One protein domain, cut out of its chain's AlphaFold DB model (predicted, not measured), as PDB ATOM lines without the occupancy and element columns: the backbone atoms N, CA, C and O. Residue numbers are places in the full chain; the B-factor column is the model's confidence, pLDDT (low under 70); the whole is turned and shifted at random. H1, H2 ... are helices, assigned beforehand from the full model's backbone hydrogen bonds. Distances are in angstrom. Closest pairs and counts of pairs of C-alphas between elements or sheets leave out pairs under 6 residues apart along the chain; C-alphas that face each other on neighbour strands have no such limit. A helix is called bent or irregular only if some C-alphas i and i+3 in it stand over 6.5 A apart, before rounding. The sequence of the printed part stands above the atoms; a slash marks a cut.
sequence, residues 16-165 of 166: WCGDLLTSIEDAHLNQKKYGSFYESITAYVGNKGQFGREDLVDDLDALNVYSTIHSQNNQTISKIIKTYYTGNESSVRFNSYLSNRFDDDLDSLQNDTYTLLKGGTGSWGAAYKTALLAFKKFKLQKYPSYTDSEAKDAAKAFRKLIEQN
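Overview. This is residues 16 to 165 of the 166 residues of the protein "BacA-like protein" of Lactiplantibacillus plantarum (UniProt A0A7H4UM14). Two groups of crossed helices lie end to end: H1, H2, H6 and H8 form one, with H8 between H2 and H6, and H3, H4 and H5 form the other, with H4 at its far end. H7 lies to one side of the first group, near H6. The printed part has 150 residues with eight named helices, H1 to H8 in order, and no named strand, class all helix. It is compact, with a radius of gyration of the C-alphas of 16.2 A, spanning 50 by 35 by 27 A.

Arrangement. H1, residues 16 to 33, touches H2, residues 37 to 44, at a steep tilt of 64 degrees; their closest C-alphas, of Ala 27 and Ile 41, are 4.8 A apart. With residues 16 to 19 alone, H1 touches H3, residues 53 to 71, at a shallow tilt of 20 degrees, opposite ways (closest C-alphas Trp 16 and Asp 59, 5.7 A). H3 touches H4, residues 77 to 85, with residues 65 to 69 alone, and H5, residues 90 to 102, with residues 60 to 67 alone; the closest C-alphas are Val 65 and Ile 81, 6.6 A, and Leu 60 and Tyr 97, 5.9 A. H5 touches H6, residues 106 to 117; the closest C-alphas, of Phe 102 and Leu 109, are 5.5 A apart. H7, residues 122 to 139, touches no helix. H8, residues 148 to 163, touches H6 at a steep tilt of 40 degrees, opposite ways, with C-alphas 110 and 155 closest at 5.2 A, and H2 with C-alphas 42 and 157 closest at 5.0 A. Each O i to N i+4 pair is within hydrogen-bond range in H2, H3, H4, H5, H6 and H8, against 11 of 14 in H1 and 12 of 14 in H7.

Along the chain. H1 begins at C-alpha 16 (9.654, -19.118, 33.051), measures 24.6 A and is irregular, C-alphas 29 and 32 being 7.8 A apart. H3 measures 27.3 A. H7, 25.1 A, is only just irregular, with C-alphas 123 and 126 6.7 A apart. H8, 22.6 A, ends at C-alpha 163 (15.879, -22.126, 18.891).

Size, cuts and confidence. The two farthest C-alphas, of Lys 32 and Asn 74, are 53.0 A apart. The printed part has no cut and no long link. Its mean pLDDT is 90.5; residues 87 to 88 and 123 are under 70.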
ATOM      1  N   TRP A  16       9.430 -18.019  34.003       90.44
ATOM      2  CA  TRP A  16       9.654 -19.118  33.051       90.44
ATOM      3  C   TRP A  16      10.201 -20.411  33.654       90.44
ATOM      4  O   TRP A  16       9.902 -21.505  33.181       90.44
ATOM      5  N   CYS A  17      11.042 -20.324  34.687       90.38
ATOM      6  CA  CYS A  17      11.615 -21.519  35.299       90.38
ATOM      7  C   CYS A  17      10.591 -22.227  36.198       90.38
ATOM      8  O   CYS A  17      10.595 -23.455  36.282       90.38
ATOM      9  N   GLY A  18       9.701 -21.466  36.841       90.12
ATOM     10  CA  GLY A  18       8.542 -21.997  37.555       90.12
ATOM     11  C   GLY A  18       7.589 -22.726  36.612       90.12
ATOM     12  O   GLY A  18       7.188 -23.852  36.908       90.12
ATOM     13  N   ASP A  19       7.315 -22.146  35.447       93.44
ATOM     14  CA  ASP A  19       6.407 -22.739  34.460       93.44
ATOM     15  C   ASP A  19       7.039 -23.930  33.723       93.44
ATOM     16  O   ASP A  19       6.395 -24.940  33.422       93.44
ATOM     17  N   LEU A  20       8.360 -23.922  33.538       94.75
ATOM     18  CA  LEU A  20       9.075 -25.117  33.096       94.75
ATOM     19  C   LEU A  20       8.952 -26.266  34.115       94.75
ATOM     20  O   LEU A  20       8.807 -27.424  33.723       94.75
ATOM     21  N   LEU A  21       8.975 -25.974  35.422       92.94
ATOM     22  CA  LEU A  21       8.788 -26.994  36.461       92.94
ATOM     23  C   LEU A  21       7.371 -27.576  36.454       92.94
ATOM     24  O   LEU A  21       7.222 -28.783  36.642       92.94
ATOM     25  N   THR A  22       6.342 -26.761  36.221       92.75
ATOM     26  CA  THR A  22       4.962 -27.258  36.087       92.75
ATOM     27  C   THR A  22       4.772 -28.059  34.798       92.75
ATOM     28  O   THR A  22       4.112 -29.098  34.814       92.75
ATOM     29  N   SER A  23       5.458 -27.680  33.715       95.12
ATOM     30  CA  SER A  23       5.491 -28.460  32.468       95.12
ATOM     31  C   SER A  23       6.067 -29.860  32.655       95.12
ATOM     32  O   SER A  23       5.627 -30.797  31.991       95.12
ATOM     33  N   ILE A  24       7.048 -30.029  33.549       95.25
ATOM     34  CA  ILE A  24       7.599 -31.351  33.884       95.25
ATOM     35  C   ILE A  24       6.517 -32.245  34.508       95.25
ATOM     36  O   ILE A  24       6.424 -33.419  34.148       95.25
ATOM     37  N   GLU A  25       5.666 -31.715  35.390       93.69
ATOM     38  CA  GLU A  25       4.534 -32.483  35.929       93.69
ATOM     39  C   GLU A  25       3.490 -32.786  34.850       93.69
ATOM     40  O   GLU A  25       3.033 -33.928  34.751       93.69
ATOM     41  N   ASP A  26       3.152 -31.819  33.995       94.75
ATOM     42  CA  ASP A  26       2.228 -32.056  32.882       94.75
ATOM     43  C   ASP A  26       2.751 -33.145  31.931       94.75
ATOM     44  O   ASP A  26       1.983 -34.008  31.480       94.75
ATOM     45  N   ALA A  27       4.060 -33.147  31.668       95.75
ATOM     46  CA  ALA A  27       4.731 -34.149  30.855       95.75
ATOM     47  C   ALA A  27       4.650 -35.542  31.491       95.75
ATOM     48  O   ALA A  27       4.321 -36.498  30.786       95.75
ATOM     49  N   HIS A  28       4.870 -35.659  32.803       94.88
ATOM     50  CA  HIS A  28       4.695 -36.908  33.558       94.88
ATOM     51  C   HIS A  28       3.253 -37.418  33.494       94.88
ATOM     52  O   HIS A  28       3.001 -38.567  33.127       94.88
ATOM     53  N   LEU A  29       2.279 -36.542  33.760       93.81
ATOM     54  CA  LEU A  29       0.851 -36.884  33.749       93.81
ATOM     55  C   LEU A  29       0.368 -37.403  32.393       93.81
ATOM     56  O   LEU A  29      -0.594 -38.176  32.316       93.81
ATOM     57  N   ASN A  30       1.022 -36.972  31.317       94.44
ATOM     58  CA  ASN A  30       0.630 -37.286  29.952       94.44
ATOM     59  C   ASN A  30       1.616 -38.198  29.222       94.44
ATOM     60  O   ASN A  30       1.347 -38.531  28.069       94.44
ATOM     61  N   GLN A  31       2.681 -38.675  29.880       93.25
ATOM     62  CA  GLN A  31       3.751 -39.452  29.245       93.25
ATOM     63  C   GLN A  31       3.227 -40.687  28.505       93.25
ATOM     64  O   GLN A  31       3.713 -40.995  27.427       93.25
ATOM     65  N   LYS A  32       2.167 -41.335  29.006       95.19
ATOM     66  CA  LYS A  32       1.516 -42.492  28.354       95.19
ATOM     67  C   LYS A  32       0.986 -42.235  26.932       95.19
ATOM     68  O   LYS A  32       0.602 -43.183  26.258       95.19
ATOM     69  N   LYS A  33       0.883 -40.971  26.505       96.81
ATOM     70  CA  LYS A  33       0.460 -40.565  25.152       96.81
ATOM     71  C   LYS A  33       1.639 -40.407  24.181       96.81
ATOM     72  O   LYS A  33       1.404 -40.142  23.008       96.81
ATOM     73  N   TYR A  34       2.871 -40.529  24.667       96.88
ATOM     74  CA  TYR A  34       4.104 -40.280  23.925       96.88
ATOM     75  C   TYR A  34       5.062 -41.468  24.082       96.88
ATOM     76  O   TYR A  34       4.921 -42.274  25.003       96.88
ATOM     77  N   GLY A  35       6.043 -41.590  23.189       96.31
ATOM     78  CA  GLY A  35       7.039 -42.661  23.227       96.31
ATOM     79  C   GLY A  35       8.111 -42.460  24.300       96.31
ATOM     80  O   GLY A  35       8.767 -43.417  24.710       96.31
ATOM     81  N   SER A  36       8.292 -41.230  24.789       97.31
ATOM     82  CA  SER A  36       9.277 -40.894  25.819       97.31
ATOM     83  C   SER A  36       8.871 -39.672  26.647       97.31
ATOM     84  O   SER A  36       7.987 -38.901  26.268       97.31
ATOM     85  N   PHE A  37       9.554 -39.463  27.780       97.25
ATOM     86  CA  PHE A  37       9.412 -38.226  28.551       97.25
ATOM     87  C   PHE A  37       9.820 -37.005  27.718       97.25
ATOM     88  O   PHE A  37       9.091 -36.019  27.716       97.25
ATOM     89  N   TYR A  38      10.923 -37.089  26.959       98.19
ATOM     90  CA  TYR A  38      11.399 -36.004  26.093       98.19
ATOM     91  C   TYR A  38      10.343 -35.549  25.071       98.19
ATOM     92  O   TYR A  38      10.119 -34.350  24.891       98.19
ATOM     93  N   GLU A  39       9.654 -36.494  24.429       98.06
ATOM     94  CA  GLU A  39       8.550 -36.182  23.513       98.06
ATOM     95  C   GLU A  39       7.382 -35.510  24.239       98.06
ATOM     96  O   GLU A  39       6.839 -34.518  23.747       98.06
ATOM     97  N   SER A  40       7.034 -36.009  25.428       97.75
ATOM     98  CA  SER A  40       5.978 -35.433  26.259       97.75
ATOM     99  C   SER A  40       6.305 -33.992  26.659       97.75
ATOM    100  O   SER A  40       5.525 -33.090  26.369       97.75
ATOM    101  N   ILE A  41       7.480 -33.729  27.241       97.81
ATOM    102  CA  ILE A  41       7.862 -32.375  27.673       97.81
ATOM    103  C   ILE A  41       7.974 -31.405  26.494       97.81
ATOM    104  O   ILE A  41       7.496 -30.280  26.602       97.81
ATOM    105  N   THR A  42       8.490 -31.851  25.342       97.88
ATOM    106  CA  THR A  42       8.530 -31.043  24.107       97.88
ATOM    107  C   THR A  42       7.132 -30.616  23.657       97.88
ATOM    108  O   THR A  42       6.958 -29.512  23.149       97.88
ATOM    109  N   ALA A  43       6.120 -31.463  23.856       96.94
ATOM    110  CA  ALA A  43       4.747 -31.150  23.476       96.94
ATOM    111  C   ALA A  43       4.038 -30.181  24.438       96.94
ATOM    112  O   ALA A  43       3.010 -29.620  24.055       96.94
ATOM    113  N   TYR A  44       4.522 -30.027  25.674       96.50
ATOM    114  CA  TYR A  44       3.898 -29.189  26.705       96.50
ATOM    115  C   TYR A  44       4.599 -27.842  26.880       96.50
ATOM    116  O   TYR A  44       3.924 -26.815  26.847       96.50
ATOM    117  N   VAL A  45       5.931 -27.832  26.991       96.50
ATOM    118  CA  VAL A  45       6.714 -26.624  27.287       96.50
ATOM    119  C   VAL A  45       6.403 -25.492  26.298       96.50
ATOM    120  O   VAL A  45       6.582 -25.649  25.089       96.50
ATOM    121  N   GLY A  46       5.898 -24.367  26.813       92.00
ATOM    122  CA  GLY A  46       5.577 -23.165  26.037       92.00
ATOM    123  C   GLY A  46       4.454 -23.321  25.004       92.00
ATOM    124  O   GLY A  46       4.317 -22.473  24.121       92.00
ATOM    125  N   ASN A  47       3.676 -24.405  25.076       91.81
ATOM    126  CA  ASN A  47       2.659 -24.752  24.084       91.81
ATOM    127  C   ASN A  47       1.277 -24.974  24.703       91.81
ATOM    128  O   ASN A  47       0.276 -24.513  24.155       91.81
ATOM    129  N   LYS A  48       1.191 -25.716  25.812       91.56
ATOM    130  CA  LYS A  48      -0.079 -26.087  26.451       91.56
ATOM    131  C   LYS A  48       0.138 -26.543  27.891       91.56
ATOM    132  O   LYS A  48       1.249 -26.869  28.288       91.56
ATOM    133  N   GLY A  49      -0.962 -26.702  28.623       90.00
ATOM    134  CA  GLY A  49      -0.911 -27.073  30.034       90.00
ATOM    135  C   GLY A  49      -0.635 -25.842  30.885       90.00
ATOM    136  O   GLY A  49      -1.192 -24.784  30.609       90.00
ATOM    137  N   GLN A  50       0.188 -26.001  31.912       90.25
ATOM    138  CA  GLN A  50       0.515 -24.952  32.875       90.25
ATOM    139  C   GLN A  50       1.564 -23.954  32.369       90.25
ATOM    140  O   GLN A  50       1.685 -22.896  32.965       90.25
ATOM    141  N   PHE A  51       2.303 -24.282  31.304       94.00
ATOM    142  CA  PHE A  51       3.204 -23.349  30.623       94.00
ATOM    143  C   PHE A  51       2.732 -23.151  29.188       94.00
ATOM    144  O   PHE A  51       3.178 -23.821  28.247       94.00
ATOM    145  N   GLY A  52       1.743 -22.276  29.039       93.62
ATOM    146  CA  GLY A  52       1.143 -21.977  27.754       93.62
ATOM    147  C   GLY A  52       2.007 -21.058  26.897       93.62
ATOM    148  O   GLY A  52       3.059 -20.556  27.296       93.62
ATOM    149  N   ARG A  53       1.518 -20.800  25.681       92.69
ATOM    150  CA  ARG A  53       2.139 -19.826  24.780       92.69
ATOM    151  C   ARG A  53       2.108 -18.407  25.354       92.69
ATOM    152  O   ARG A  53       3.044 -17.657  25.101       92.69
ATOM    153  N   GLU A  54       1.041 -18.054  26.071       91.19
ATOM    154  CA  GLU A  54       0.859 -16.736  26.694       91.19
ATOM    155  C   GLU A  54       1.876 -16.520  27.817       91.19
ATOM    156  O   GLU A  54       2.654 -15.576  27.726       91.19
ATOM    157  N   ASP A  55       1.980 -17.461  28.764       92.81
ATOM    158  CA  ASP A  55       2.983 -17.428  29.841       92.81
ATOM    159  C   ASP A  55       4.407 -17.303  29.275       92.81
ATOM    160  O   ASP A  55       5.190 -16.453  29.695       92.81
ATOM    161  N   LEU A  56       4.717 -18.079  28.224       93.44
ATOM    162  CA  LEU A  56       5.994 -17.972  27.522       93.44
ATOM    163  C   LEU A  56       6.225 -16.558  26.978       93.44
ATOM    164  O   LEU A  56       7.314 -16.025  27.142       93.44
ATOM    165  N   VAL A  57       5.254 -15.946  26.296       93.19
ATOM    166  CA  VAL A  57       5.426 -14.576  25.779       93.19
ATOM    167  C   VAL A  57       5.657 -13.591  26.920       93.19
ATOM    168  O   VAL A  57       6.591 -12.793  26.828       93.19
ATOM    169  N   ASP A  58       4.853 -13.675  27.974       92.06
ATOM    170  CA  ASP A  58       4.891 -12.748  29.103       92.06
ATOM    171  C   ASP A  58       6.227 -12.819  29.851       92.06
ATOM    172  O   ASP A  58       6.816 -11.783  30.168       92.06
ATOM    173  N   ASP A  59       6.768 -14.018  30.058       92.81
ATOM    174  CA  ASP A  59       8.075 -14.206  30.685       92.81
ATOM    175  C   ASP A  59       9.234 -13.655  29.848       92.81
ATOM    176  O   ASP A  59      10.143 -13.002  30.377       92.81
ATOM    177  N   LEU A  60       9.217 -13.924  28.536       92.88
ATOM    178  CA  LEU A  60      10.227 -13.404  27.612       92.88
ATOM    179  C   LEU A  60      10.163 -11.868  27.573       92.88
ATOM    180  O   LEU A  60      11.199 -11.197  27.631       92.88
ATOM    181  N   ASP A  61       8.951 -11.306  27.519       92.12
ATOM    182  CA  ASP A  61       8.710  -9.864  27.478       92.12
ATOM    183  C   ASP A  61       9.128  -9.185  28.783       92.12
ATOM    184  O   ASP A  61       9.827  -8.168  28.743       92.12
ATOM    185  N   ALA A  62       8.806  -9.772  29.937       91.06
ATOM    186  CA  ALA A  62       9.224  -9.265  31.240       91.06
ATOM    187  C   ALA A  62      10.753  -9.144  31.338       91.06
ATOM    188  O   ALA A  62      11.271  -8.096  31.739       91.06
ATOM    189  N   LEU A  63      11.484 -10.175  30.911       91.19
ATOM    190  CA  LEU A  63      12.947 -10.187  30.913       91.19
ATOM    191  C   LEU A  63      13.552  -9.157  29.958       91.19
ATOM    192  O   LEU A  63      14.467  -8.416  30.330       91.19
ATOM    193  N   ASN A  64      13.026  -9.067  28.740       91.12
ATOM    194  CA  ASN A  64      13.541  -8.135  27.745       91.12
ATOM    195  C   ASN A  64      13.265  -6.667  28.105       91.12
ATOM    196  O   ASN A  64      14.127  -5.795  27.925       91.12
ATOM    197  N   VAL A  65      12.071  -6.382  28.631       90.38
ATOM    198  CA  VAL A  65      11.710  -5.052  29.132       90.38
ATOM    199  C   VAL A  65      12.581  -4.702  30.332       90.38
ATOM    200  O   VAL A  65      13.144  -3.606  30.360       90.38
ATOM    201  N   TYR A  66      12.767  -5.626  31.280       88.81
ATOM    202  CA  TYR A  66      13.633  -5.408  32.438       88.81
ATOM    203  C   TYR A  66      15.084  -5.113  32.032       88.81
ATOM    204  O   TYR A  66      15.655  -4.133  32.509       88.81
ATOM    205  N   SER A  67      15.653  -5.873  31.087       88.12
ATOM    206  CA  SER A  67      16.987  -5.596  30.523       88.12
ATOM    207  C   SER A  67      17.077  -4.178  29.935       88.12
ATOM    208  O   SER A  67      18.041  -3.440  30.171       88.12
ATOM    209  N   THR A  68      16.032  -3.733  29.226       86.31
ATOM    210  CA  THR A  68      15.994  -2.377  28.654       86.31
ATOM    211  C   THR A  68      15.878  -1.297  29.739       86.31
ATOM    212  O   THR A  68      16.579  -0.294  29.662       86.31
ATOM    213  N   ILE A  69      15.060  -1.500  30.777       86.75
ATOM    214  CA  ILE A  69      14.958  -0.579  31.926       86.75
ATOM    215  C   ILE A  69      16.297  -0.460  32.653       86.75
ATOM    216  O   ILE A  69      16.714   0.640  33.006       86.75
ATOM    217  N   HIS A  70      16.982  -1.585  32.857       83.69
ATOM    218  CA  HIS A  70      18.250  -1.613  33.572       83.69
ATOM    219  C   HIS A  70      19.387  -0.939  32.785       83.69
ATOM    220  O   HIS A  70      20.248  -0.294  33.377       83.69
ATOM    221  N   SER A  71      19.378  -1.048  31.452       81.88
ATOM    222  CA  SER A  71      20.389  -0.436  30.575       81.88
ATOM    223  C   SER A  71      20.090   1.022  30.193       81.88
ATOM    224  O   SER A  71      21.022   1.781  29.926       81.88
ATOM    225  N   GLN A  72      18.819   1.441  30.168       80.31
ATOM    226  CA  GLN A  72      18.387   2.780  29.743       80.31
ATOM    227  C   GLN A  72      17.695   3.544  30.876       80.31
ATOM    228  O   GLN A  72      16.480   3.727  30.897       80.31
ATOM    229  N   ASN A  73      18.491   4.067  31.803       74.00
ATOM    230  CA  ASN A  73      17.993   4.827  32.954       74.00
ATOM    231  C   ASN A  73      17.523   6.264  32.632       74.00
ATOM    232  O   ASN A  73      17.069   6.975  33.526       74.00
ATOM    233  N   ASN A  74      17.628   6.709  31.375       84.25
ATOM    234  CA  ASN A  74      17.295   8.071  30.945       84.25
ATOM    235  C   ASN A  74      15.891   8.212  30.326       84.25
ATOM    236  O   ASN A  74      15.516   9.305  29.900       84.25
ATOM    237  N   GLN A  75      15.117   7.127  30.245       86.50
ATOM    238  CA  GLN A  75      13.741   7.139  29.745       86.50
ATOM    239  C   GLN A  75      12.749   6.757  30.841       86.50
ATOM    240  O   GLN A  75      13.071   6.038  31.783       86.50
ATOM    241  N   THR A  76      11.502   7.207  30.701       91.31
ATOM    242  CA  THR A  76      10.430   6.718  31.569       91.31
ATOM    243  C   THR A  76      10.114   5.259  31.240       91.31
ATOM    244  O   THR A  76      10.127   4.860  30.072       91.31
ATOM    245  N   ILE A  77       9.735   4.477  32.256       88.81
ATOM    246  CA  ILE A  77       9.311   3.074  32.091       88.81
ATOM    247  C   ILE A  77       8.206   2.955  31.027       88.81
ATOM    248  O   ILE A  77       8.265   2.090  30.159       88.81
ATOM    249  N   SER A  78       7.238   3.881  31.020       90.88
ATOM    250  CA  SER A  78       6.161   3.906  30.018       90.88
ATOM    251  C   SER A  78       6.685   4.046  28.581       90.88
ATOM    252  O   SER A  78       6.171   3.391  27.673       90.88
ATOM    253  N   LYS A  79       7.717   4.870  28.353       90.44
ATOM    254  CA  LYS A  79       8.320   5.041  27.024       90.44
ATOM    255  C   LYS A  79       9.082   3.791  26.583       90.44
ATOM    256  O   LYS A  79       8.987   3.415  25.415       90.44
ATOM    257  N   ILE A  80       9.779   3.135  27.510       89.06
ATOM    258  CA  ILE A  80      10.496   1.879  27.253       89.06
ATOM    259  C   ILE A  80       9.517   0.780  26.835       89.06
ATOM    260  O   ILE A  80       9.703   0.176  25.782       89.06
ATOM    261  N   ILE A  81       8.437   0.582  27.600       89.06
ATOM    262  CA  ILE A  81       7.404  -0.421  27.298       89.06
ATOM    263  C   ILE A  81       6.772  -0.154  25.933       89.06
ATOM    264  O   ILE A  81       6.674  -1.064  25.116       89.06
ATOM    265  N   LYS A  82       6.389   1.100  25.649       89.25
ATOM    266  CA  LYS A  82       5.844   1.458  24.332       89.25
ATOM    267  C   LYS A  82       6.823   1.082  23.223       89.25
ATOM    268  O   LYS A  82       6.446   0.357  22.320       89.25
ATOM    269  N   THR A  83       8.080   1.506  23.337       88.06
ATOM    270  CA  THR A  83       9.115   1.242  22.324       88.06
ATOM    271  C   THR A  83       9.342  -0.253  22.102       88.06
ATOM    272  O   THR A  83       9.503  -0.675  20.962       88.06
ATOM    273  N   TYR A  84       9.325  -1.050  23.175       88.00
ATOM    274  CA  TYR A  84       9.453  -2.504  23.102       88.00
ATOM    275  C   TYR A  84       8.350  -3.128  22.232       88.00
ATOM    276  O   TYR A  84       8.644  -3.915  21.336       88.00
ATOM    277  N   TYR A  85       7.090  -2.736  22.429       88.31
ATOM    278  CA  TYR A  85       5.968  -3.327  21.695       88.31
ATOM    279  C   TYR A  85       5.752  -2.763  20.282       88.31
ATOM    280  O   TYR A  85       5.143  -3.442  19.462       88.31
ATOM    281  N   THR A  86       6.264  -1.573  19.943       84.38
ATOM    282  CA  THR A  86       6.105  -1.011  18.583       84.38
ATOM    283  C   THR A  86       7.026  -1.653  17.531       84.38
ATOM    284  O   THR A  86       6.884  -1.343  16.352       84.38
ATOM    285  N   GLY A  87       7.980  -2.510  17.919       66.94
ATOM    286  CA  GLY A  87       9.003  -3.043  17.004       66.94
ATOM    287  C   GLY A  87       9.388  -4.512  17.195       66.94
ATOM    288  O   GLY A  87      10.346  -4.953  16.565       66.94
ATOM    289  N   ASN A  88       8.687  -5.267  18.046       66.19
ATOM    290  CA  ASN A  88       9.037  -6.658  18.343       66.19
ATOM    291  C   ASN A  88       8.081  -7.656  17.693       66.19
ATOM    292  O   ASN A  88       7.087  -8.087  18.284       66.19
ATOM    293  N   GLU A  89       8.441  -8.075  16.483       77.25
ATOM    294  CA  GLU A  89       7.945  -9.322  15.903       77.25
ATOM    295  C   GLU A  89       8.432 -10.533  16.721       77.25
ATOM    296  O   GLU A  89       9.339 -10.422  17.553       77.25
ATOM    297  N   SER A  90       7.821 -11.707  16.510       78.06
ATOM    298  CA  SER A  90       8.077 -12.888  17.349       78.06
ATOM    299  C   SER A  90       9.565 -13.240  17.437       78.06
ATOM    300  O   SER A  90      10.063 -13.380  18.546       78.06
ATOM    301  N   SER A  91      10.300 -13.290  16.325       84.50
ATOM    302  CA  SER A  91      11.738 -13.617  16.326       84.50
ATOM    303  C   SER A  91      12.584 -12.627  17.125       84.50
ATOM    304  O   SER A  91      13.486 -13.015  17.866       84.50
ATOM    305  N   VAL A  92      12.265 -11.331  17.069       87.50
ATOM    306  CA  VAL A  92      13.007 -10.299  17.811       87.50
ATOM    307  C   VAL A  92      12.872 -10.500  19.321       87.50
ATOM    308  O   VAL A  92      13.848 -10.312  20.050       87.50
ATOM    309  N   ARG A  93      11.699 -10.932  19.803       91.75
ATOM    310  CA  ARG A  93      11.467 -11.257  21.221       91.75
ATOM    311  C   ARG A  93      12.355 -12.407  21.694       91.75
ATOM    312  O   ARG A  93      12.991 -12.285  22.741       91.75
ATOM    313  N   PHE A  94      12.395 -13.507  20.944       94.00
ATOM    314  CA  PHE A  94      13.158 -14.700  21.324       94.00
ATOM    315  C   PHE A  94      14.667 -14.461  21.219       94.00
ATOM    316  O   PHE A  94      15.383 -14.772  22.169       94.00
ATOM    317  N   ASN A  95      15.136 -13.807  20.151       92.75
ATOM    318  CA  ASN A  95      16.533 -13.377  20.042       92.75
ATOM    319  C   ASN A  95      16.925 -12.436  21.182       92.75
ATOM    320  O   ASN A  95      17.958 -12.622  21.813       92.75
ATOM    321  N   SER A  96      16.079 -11.449  21.499       91.94
ATOM    322  CA  SER A  96      16.351 -10.537  22.614       91.94
ATOM    323  C   SER A  96      16.455 -11.294  23.934       91.94
ATOM    324  O   SER A  96      17.333 -10.985  24.728       91.94
ATOM    325  N   TYR A  97      15.605 -12.294  24.166       92.75
ATOM    326  CA  TYR A  97      15.665 -13.105  25.381       92.75
ATOM    327  C   TYR A  97      16.956 -13.920  25.456       92.75
ATOM    328  O   TYR A  97      17.629 -13.903  26.491       92.75
ATOM    329  N   LEU A  98      17.326 -14.586  24.358       93.62
ATOM    330  CA  LEU A  98      18.560 -15.360  24.275       93.62
ATOM    331  C   LEU A  98      19.784 -14.463  24.516       93.62
ATOM    332  O   LEU A  98      20.619 -14.790  25.356       93.62
ATOM    333  N   SER A  99      19.832 -13.289  23.885       92.19
ATOM    334  CA  SER A  99      20.884 -12.289  24.089       92.19
ATOM    335  C   SER A  99      20.928 -11.783  25.532       92.19
ATOM    336  O   SER A  99      21.959 -11.829  26.202       92.19
ATOM    337  N   ASN A 100      19.779 -11.343  26.053       90.38
ATOM    338  CA  ASN A 100      19.681 -10.703  27.359       90.38
ATOM    339  C   ASN A 100      19.990 -11.660  28.508       90.38
ATOM    340  O   ASN A 100      20.453 -11.198  29.546       90.38
ATOM    341  N   ARG A 101      19.699 -12.961  28.384       87.94
ATOM    342  CA  ARG A 101      19.834 -13.909  29.502       87.94
ATOM    343  C   ARG A 101      20.950 -14.932  29.325       87.94
ATOM    344  O   ARG A 101      21.444 -15.440  30.335       87.94
ATOM    345  N   PHE A 102      21.319 -15.247  28.091       90.94
ATOM    346  CA  PHE A 102      22.204 -16.367  27.776       90.94
ATOM    347  C   PHE A 102      23.306 -15.995  26.785       90.94
ATOM    348  O   PHE A 102      23.893 -16.888  26.188       90.94
ATOM    349  N   ASP A 103      23.609 -14.702  26.636       90.62
ATOM    350  CA  ASP A 103      24.727 -14.205  25.828       90.62
ATOM    351  C   ASP A 103      24.683 -14.700  24.364       90.62
ATOM    352  O   ASP A 103      25.719 -14.999  23.774       90.62
ATOM    353  N   ASP A 104      23.474 -14.818  23.794       92.94
ATOM    354  CA  ASP A 104      23.226 -15.342  22.437       92.94
ATOM    355  C   ASP A 104      23.668 -16.810  22.230       92.94
ATOM    356  O   ASP A 104      23.829 -17.272  21.102       92.94
ATOM    357  N   ASP A 105      23.824 -17.576  23.318       94.50
ATOM    358  CA  ASP A 105      24.325 -18.950  23.295       94.50
ATOM    359  C   ASP A 105      23.275 -19.975  23.772       94.50
ATOM    360  O   ASP A 105      22.888 -20.045  24.945       94.50
ATOM    361  N   LEU A 106      22.841 -20.832  22.842       96.56
ATOM    362  CA  LEU A 106      21.889 -21.915  23.106       96.56
ATOM    363  C   LEU A 106      22.445 -22.989  24.052       96.56
ATOM    364  O   LEU A 106      21.667 -23.651  24.748       96.56
ATOM    365  N   ASP A 107      23.763 -23.177  24.099       96.69
ATOM    366  CA  ASP A 107      24.371 -24.144  25.010       96.69
ATOM    367  C   ASP A 107      24.404 -23.588  26.438       96.69
ATOM    368  O   ASP A 107      24.057 -24.305  27.383       96.69
ATOM    369  N   SER A 108      24.705 -22.296  26.606       94.62
ATOM    370  CA  SER A 108      24.511 -21.582  27.874       94.62
ATOM    371  C   SER A 108      23.056 -21.641  28.336       94.62
ATOM    372  O   SER A 108      22.819 -21.972  29.497       94.62
ATOM    373  N   LEU A 109      22.079 -21.433  27.445       94.94
ATOM    374  CA  LEU A 109      20.657 -21.596  27.772       94.94
ATOM    375  C   LEU A 109      20.351 -22.985  28.332       94.94
ATOM    376  O   LEU A 109      19.731 -23.110  29.393       94.94
ATOM    377  N   GLN A 110      20.790 -24.042  27.648       97.06
ATOM    378  CA  GLN A 110      20.518 -25.411  28.077       97.06
ATOM    379  C   GLN A 110      21.205 -25.741  29.409       97.06
ATOM    380  O   GLN A 110      20.586 -26.333  30.296       97.06
ATOM    381  N   ASN A 111      22.472 -25.354  29.564       95.12
ATOM    382  CA  ASN A 111      23.270 -25.652  30.752       95.12
ATOM    383  C   ASN A 111      22.774 -24.895  31.989       95.12
ATOM    384  O   ASN A 111      22.648 -25.492  33.064       95.12
ATOM    385  N   ASP A 112      22.439 -23.612  31.841       92.62
ATOM    386  CA  ASP A 112      21.863 -22.801  32.913       92.62
ATOM    387  C   ASP A 112      20.485 -23.348  33.309       92.62
ATOM    388  O   ASP A 112      20.218 -23.543  34.496       92.62
ATOM    389  N   THR A 113      19.632 -23.681  32.330       94.62
ATOM    390  CA  THR A 113      18.310 -24.279  32.581       94.62
ATOM    391  C   THR A 113      18.434 -25.578  33.372       94.62
ATOM    392  O   THR A 113      17.794 -25.741  34.410       94.62
ATOM    393  N   TYR A 114      19.308 -26.488  32.939       95.50
ATOM    394  CA  TYR A 114      19.575 -27.729  33.663       95.50
ATOM    395  C   TYR A 114      20.082 -27.464  35.089       95.50
ATOM    396  O   TYR A 114      19.598 -28.073  36.046       95.50
ATOM    397  N   THR A 115      21.004 -26.516  35.256       92.75
ATOM    398  CA  THR A 115      21.547 -26.133  36.566       92.75
ATOM    399  C   THR A 115      20.452 -25.623  37.505       92.75
ATOM    400  O   THR A 115      20.384 -26.032  38.669       92.75
ATOM    401  N   LEU A 116      19.546 -24.785  37.002       91.62
ATOM    402  CA  LEU A 116      18.400 -24.277  37.756       91.62
ATOM    403  C   LEU A 116      17.437 -25.409  38.138       91.62
ATOM    404  O   LEU A 116      17.097 -25.565  39.311       91.62
ATOM    405  N   LEU A 117      17.115 -26.318  37.218       92.44
ATOM    406  CA  LEU A 117      16.300 -27.498  37.534       92.44
ATOM    407  C   LEU A 117      16.939 -28.405  38.609       92.44
ATOM    408  O   LEU A 117      16.245 -29.203  39.243       92.44
ATOM    409  N   LYS A 118      18.242 -28.288  38.878       90.50
ATOM    410  CA  LYS A 118      18.939 -29.020  39.951       90.50
ATOM    411  C   LYS A 118      19.058 -28.241  41.268       90.50
ATOM    412  O   LYS A 118      19.534 -28.806  42.255       90.50
ATOM    413  N   GLY A 119      18.572 -27.001  41.319       87.19
ATOM    414  CA  GLY A 119      18.605 -26.138  42.502       87.19
ATOM    415  C   GLY A 119      19.631 -25.008  42.438       87.19
ATOM    416  O   GLY A 119      19.855 -24.362  43.457       87.19
ATOM    417  N   GLY A 120      20.220 -24.735  41.270       85.88
ATOM    418  CA  GLY A 120      21.152 -23.624  41.072       85.88
ATOM    419  C   GLY A 120      22.529 -23.841  41.708       85.88
ATOM    420  O   GLY A 120      22.806 -24.863  42.339       85.88
ATOM    421  N   THR A 121      23.410 -22.857  41.534       81.56
ATOM    422  CA  THR A 121      24.788 -22.851  42.055       81.56
ATOM    423  C   THR A 121      25.119 -21.509  42.720       81.56
ATOM    424  O   THR A 121      24.342 -20.555  42.662       81.56
ATOM    425  N   GLY A 122      26.268 -21.435  43.399       76.69
ATOM    426  CA  GLY A 122      26.764 -20.200  44.013       76.69
ATOM    427  C   GLY A 122      26.019 -19.766  45.282       76.69
ATOM    428  O   GLY A 122      25.292 -20.543  45.901       76.69
ATOM    429  N   SER A 123      26.222 -18.504  45.674       69.25
ATOM    430  CA  SER A 123      25.704 -17.919  46.923       69.25
ATOM    431  C   SER A 123      24.175 -17.885  46.996       69.25
ATOM    432  O   SER A 123      23.609 -18.017  48.079       69.25
ATOM    433  N   TRP A 124      23.496 -17.767  45.853       77.00
ATOM    434  CA  TRP A 124      22.036 -17.779  45.780       77.00
ATOM    435  C   TRP A 124      21.440 -19.194  45.623       77.00
ATOM    436  O   TRP A 124      20.282 -19.424  45.980       77.00
ATOM    437  N   GLY A 125      22.237 -20.178  45.186       80.75
ATOM    438  CA  GLY A 125      21.791 -21.556  44.952       80.75
ATOM    439  C   GLY A 125      21.219 -22.252  46.193       80.75
ATOM    440  O   GLY A 125      20.258 -23.003  46.087       80.75
ATOM    441  N   ALA A 126      21.725 -21.970  47.397       83.75
ATOM    442  CA  ALA A 126      21.180 -22.567  48.624       83.75
ATOM    443  C   ALA A 126      19.739 -22.101  48.919       83.75
ATOM    444  O   ALA A 126      18.856 -22.913  49.227       83.75
ATOM    445  N   ALA A 127      19.488 -20.795  48.779       85.00
ATOM    446  CA  ALA A 127      18.161 -20.211  48.948       85.00
ATOM    447  C   ALA A 127      17.210 -20.716  47.858       85.00
ATOM    448  O   ALA A 127      16.099 -21.163  48.150       85.00
ATOM    449  N   TYR A 128      17.678 -20.738  46.611       86.94
ATOM    450  CA  TYR A 128      16.891 -21.242  45.499       86.94
ATOM    451  C   TYR A 128      16.564 -22.725  45.622       86.94
ATOM    452  O   TYR A 128      15.417 -23.105  45.428       86.94
ATOM    453  N   LYS A 129      17.512 -23.573  46.028       88.31
ATOM    454  CA  LYS A 129      17.252 -24.993  46.284       88.31
ATOM    455  C   LYS A 129      16.160 -25.185  47.334       88.31
ATOM    456  O   LYS A 129      15.314 -26.061  47.178       88.31
ATOM    457  N   THR A 130      16.145 -24.353  48.375       88.00
ATOM    458  CA  THR A 130      15.085 -24.370  49.394       88.00
ATOM    459  C   THR A 130      13.733 -23.988  48.791       88.00
ATOM    460  O   THR A 130      12.754 -24.712  48.974       88.00
ATOM    461  N   ALA A 131      13.690 -22.906  48.010       86.88
ATOM    462  CA  ALA A 131      12.484 -22.472  47.310       86.88
ATOM    463  C   ALA A 131      11.985 -23.527  46.306       86.88
ATOM    464  O   ALA A 131      10.797 -23.826  46.270       86.88
ATOM    465  N   LEU A 132      12.890 -24.154  45.554       89.00
ATOM    466  CA  LEU A 132      12.597 -25.215  44.597       89.00
ATOM    467  C   LEU A 132      11.981 -26.433  45.289       89.00
ATOM    468  O   LEU A 132      10.982 -26.965  44.817       89.00
ATOM    469  N   LEU A 133      12.545 -26.879  46.414       88.75
ATOM    470  CA  LEU A 133      11.985 -27.994  47.183       88.75
ATOM    471  C   LEU A 133      10.581 -27.669  47.713       88.75
ATOM    472  O   LEU A 133       9.689 -28.515  47.642       88.75
ATOM    473  N   ALA A 134      10.367 -26.442  48.196       88.19
ATOM    474  CA  ALA A 134       9.050 -25.983  48.628       88.19
ATOM    475  C   ALA A 134       8.050 -25.923  47.459       88.19
ATOM    476  O   ALA A 134       6.933 -26.420  47.586       88.19
ATOM    477  N   PHE A 135       8.469 -25.388  46.309       88.19
ATOM    478  CA  PHE A 135       7.662 -25.332  45.092       88.19
ATOM    479  C   PHE A 135       7.248 -26.729  44.637       88.19
ATOM    480  O   PHE A 135       6.062 -26.976  44.442       88.19
ATOM    481  N   LYS A 136       8.197 -27.672  44.550       87.25
ATOM    482  CA  LYS A 136       7.923 -29.069  44.183       87.25
ATOM    483  C   LYS A 136       6.886 -29.706  45.102       87.25
ATOM    484  O   LYS A 136       5.947 -30.326  44.623       87.25
ATOM    485  N   LYS A 137       7.014 -29.494  46.415       86.44
ATOM    486  CA  LYS A 137       6.056 -30.004  47.404       86.44
ATOM    487  C   LYS A 137       4.660 -29.390  47.247       86.44
ATOM    488  O   LYS A 137       3.671 -30.071  47.496       86.44
ATOM    489  N   PHE A 138       4.576 -28.108  46.896       85.31
ATOM    490  CA  PHE A 138       3.308 -27.383  46.823       85.31
ATOM    491  C   PHE A 138       2.576 -27.580  45.489       85.31
ATOM    492  O   PHE A 138       1.367 -27.818  45.483       85.31
ATOM    493  N   LYS A 139       3.304 -27.459  44.374       83.38
ATOM    494  CA  LYS A 139       2.757 -27.473  43.013       83.38
ATOM    495  C   LYS A 139       2.767 -28.856  42.377       83.38
ATOM    496  O   LYS A 139       1.740 -29.231  41.831       83.38
ATOM    497  N   LEU A 140       3.857 -29.616  42.505       84.69
ATOM    498  CA  LEU A 140       4.027 -30.891  41.795       84.69
ATOM    499  C   LEU A 140       3.436 -32.073  42.580       84.69
ATOM    500  O   LEU A 140       4.133 -33.004  42.976       84.69
ATOM    501  N   GLN A 141       2.144 -32.008  42.897       74.50
ATOM    502  CA  GLN A 141       1.518 -32.902  43.878       74.50
ATOM    503  C   GLN A 141       1.473 -34.370  43.437       74.50
ATOM    504  O   GLN A 141       1.518 -35.258  44.289       74.50
ATOM    505  N   LYS A 142       1.375 -34.645  42.129       82.31
ATOM    506  CA  LYS A 142       1.303 -36.027  41.617       82.31
ATOM    507  C   LYS A 142       2.680 -36.603  41.307       82.31
ATOM    508  O   LYS A 142       2.889 -37.797  41.506       82.31
ATOM    509  N   TYR A 143       3.604 -35.753  40.867       81.19
ATOM    510  CA  TYR A 143       4.985 -36.116  40.550       81.19
ATOM    511  C   TYR A 143       5.953 -35.125  41.218       81.19
ATOM    512  O   TYR A 143       6.512 -34.254  40.552       81.19
ATOM    513  N   PRO A 144       6.170 -35.240  42.546       74.00
ATOM    514  CA  PRO A 144       6.911 -34.248  43.339       74.00
ATOM    515  C   PRO A 144       8.422 -34.250  43.092       74.00
ATOM    516  O   PRO A 144       9.173 -33.479  43.697       74.00
ATOM    517  N   SER A 145       8.896 -35.129  42.218       80.94
ATOM    518  CA  SER A 145      10.287 -35.232  41.826       80.94
ATOM    519  C   SER A 145      10.403 -35.610  40.355       80.94
ATOM    520  O   SER A 145       9.491 -36.169  39.755       80.94
ATOM    521  N   TYR A 146      11.565 -35.292  39.798       89.69
ATOM    522  CA  TYR A 146      12.001 -35.724  38.482       89.69
ATOM    523  C   TYR A 146      13.460 -36.159  38.568       89.69
ATOM    524  O   TYR A 146      14.212 -35.724  39.453       89.69
ATOM    525  N   THR A 147      13.854 -37.042  37.661       92.56
ATOM    526  CA  THR A 147      15.205 -37.594  37.600       92.56
ATOM    527  C   THR A 147      16.200 -36.599  36.998       92.56
ATOM    528  O   THR A 147      15.846 -35.576  36.415       92.56
ATOM    529  N   ASP A 148      17.491 -36.910  37.122       94.31
ATOM    530  CA  ASP A 148      18.547 -36.155  36.444       94.31
ATOM    531  C   ASP A 148      18.384 -36.156  34.914       94.31
ATOM    532  O   ASP A 148      18.592 -35.134  34.263       94.31
ATOM    533  N   SER A 149      17.965 -37.297  34.354       96.12
ATOM    534  CA  SER A 149      17.710 -37.442  32.919       96.12
ATOM    535  C   SER A 149      16.534 -36.579  32.472       96.12
ATOM    536  O   SER A 149      16.634 -35.885  31.469       96.12
ATOM    537  N   GLU A 150      15.452 -36.554  33.248       96.06
ATOM    538  CA  GLU A 150      14.279 -35.723  32.954       96.06
ATOM    539  C   GLU A 150      14.605 -34.229  33.031       96.06
ATOM    540  O   GLU A 150      14.134 -33.455  32.203       96.06
ATOM    541  N   ALA A 151      15.474 -33.817  33.963       95.75
ATOM    542  CA  ALA A 151      15.968 -32.442  34.013       95.75
ATOM    543  C   ALA A 151      16.763 -32.070  32.747       95.75
ATOM    544  O   ALA A 151      16.606 -30.968  32.219       95.75
ATOM    545  N   LYS A 152      17.597 -32.986  32.237       97.81
ATOM    546  CA  LYS A 152      18.322 -32.794  30.968       97.81
ATOM    547  C   LYS A 152      17.368 -32.725  29.780       97.81
ATOM    548  O   LYS A 152      17.548 -31.877  28.913       97.81
ATOM    549  N   ASP A 153      16.360 -33.587  29.741       98.38
ATOM    550  CA  ASP A 153      15.379 -33.613  28.658       98.38
ATOM    551  C   ASP A 153      14.500 -32.358  28.650       98.38
ATOM    552  O   ASP A 153      14.272 -31.787  27.585       98.38
ATOM    553  N   ALA A 154      14.091 -31.860  29.821       97.81
ATOM    554  CA  ALA A 154      13.379 -30.591  29.941       97.81
ATOM    555  C   ALA A 154      14.239 -29.400  29.482       97.81
ATOM    556  O   ALA A 154      13.761 -28.555  28.728       97.81
ATOM    557  N   ALA A 155      15.523 -29.364  29.858       98.06
ATOM    558  CA  ALA A 155      16.445 -28.328  29.392       98.06
ATOM    559  C   ALA A 155      16.637 -28.359  27.865       98.06
ATOM    560  O   ALA A 155      16.604 -27.313  27.216       98.06
ATOM    561  N   LYS A 156      16.773 -29.551  27.268       98.38
ATOM    562  CA  LYS A 156      16.836 -29.725  25.805       98.38
ATOM    563  C   LYS A 156      15.547 -29.285  25.113       98.38
ATOM    564  O   LYS A 156      15.601 -28.684  24.044       98.38
ATOM    565  N   ALA A 157      14.391 -29.607  25.691       98.25
ATOM    566  CA  ALA A 157      13.098 -29.219  25.138       98.25
ATOM    567  C   ALA A 157      12.921 -27.694  25.157       98.25
ATOM    568  O   ALA A 157      12.500 -27.118  24.156       98.25
ATOM    569  N   PHE A 158      13.334 -27.033  26.243       97.81
ATOM    570  CA  PHE A 158      13.318 -25.574  26.329       97.81
ATOM    571  C   PHE A 158      14.295 -24.918  25.340       97.81
ATOM    572  O   PHE A 158      13.907 -23.997  24.627       97.81
ATOM    573  N   ARG A 159      15.522 -25.447  25.196       97.88
ATOM    574  CA  ARG A 159      16.471 -25.018  24.147       97.88
ATOM    575  C   ARG A 159      15.840 -25.079  22.764       97.88
ATOM    576  O   ARG A 159      15.878 -24.092  22.040       97.88
ATOM    577  N   LYS A 160      15.231 -26.216  22.422       97.88
ATOM    578  CA  LYS A 160      14.575 -26.423  21.128       97.88
ATOM    579  C   LYS A 160      13.436 -25.425  20.897       97.88
ATOM    580  O   LYS A 160      13.324 -24.890  19.802       97.88
ATOM    581  N   LEU A 161      12.611 -25.164  21.913       96.50
ATOM    582  CA  LEU A 161      11.531 -24.176  21.839       96.50
ATOM    583  C   LEU A 161      12.066 -22.779  21.497       96.50
ATOM    584  O   LEU A 161      11.510 -22.116  20.623       96.50
ATOM    585  N   ILE A 162      13.133 -22.343  22.171       96.25
ATOM    586  CA  ILE A 162      13.734 -21.029  21.923       96.25
ATOM    587  C   ILE A 162      14.407 -20.987  20.547       96.25
ATOM    588  O   ILE A 162      14.125 -20.076  19.779       96.25
ATOM    589  N   GLU A 163      15.203 -21.999  20.194       95.94
ATOM    590  CA  GLU A 163      15.879 -22.126  18.891       95.94
ATOM    591  C   GLU A 163      14.906 -22.071  17.702       95.94
ATOM    592  O   GLU A 163      15.211 -21.470  16.682       95.94
ATOM    593  N   GLN A 164      13.716 -22.664  17.823       94.81
ATOM    594  CA  GLN A 164      12.718 -22.681  16.745       94.81
ATOM    595  C   GLN A 164      11.985 -21.350  16.539       94.81
ATOM    596  O   GLN A 164      11.302 -21.190  15.527       94.81
ATOM    597  N   ASN A 165      12.063 -20.435  17.505       92.12
ATOM    598  CA  ASN A 165      11.334 -19.166  17.488       92.12
ATOM    599  C   ASN A 165      12.252 -17.936  17.482       92.12
ATOM    600  O   ASN A 165      11.731 -16.829  17.330       92.12
TER     601      ASN A 165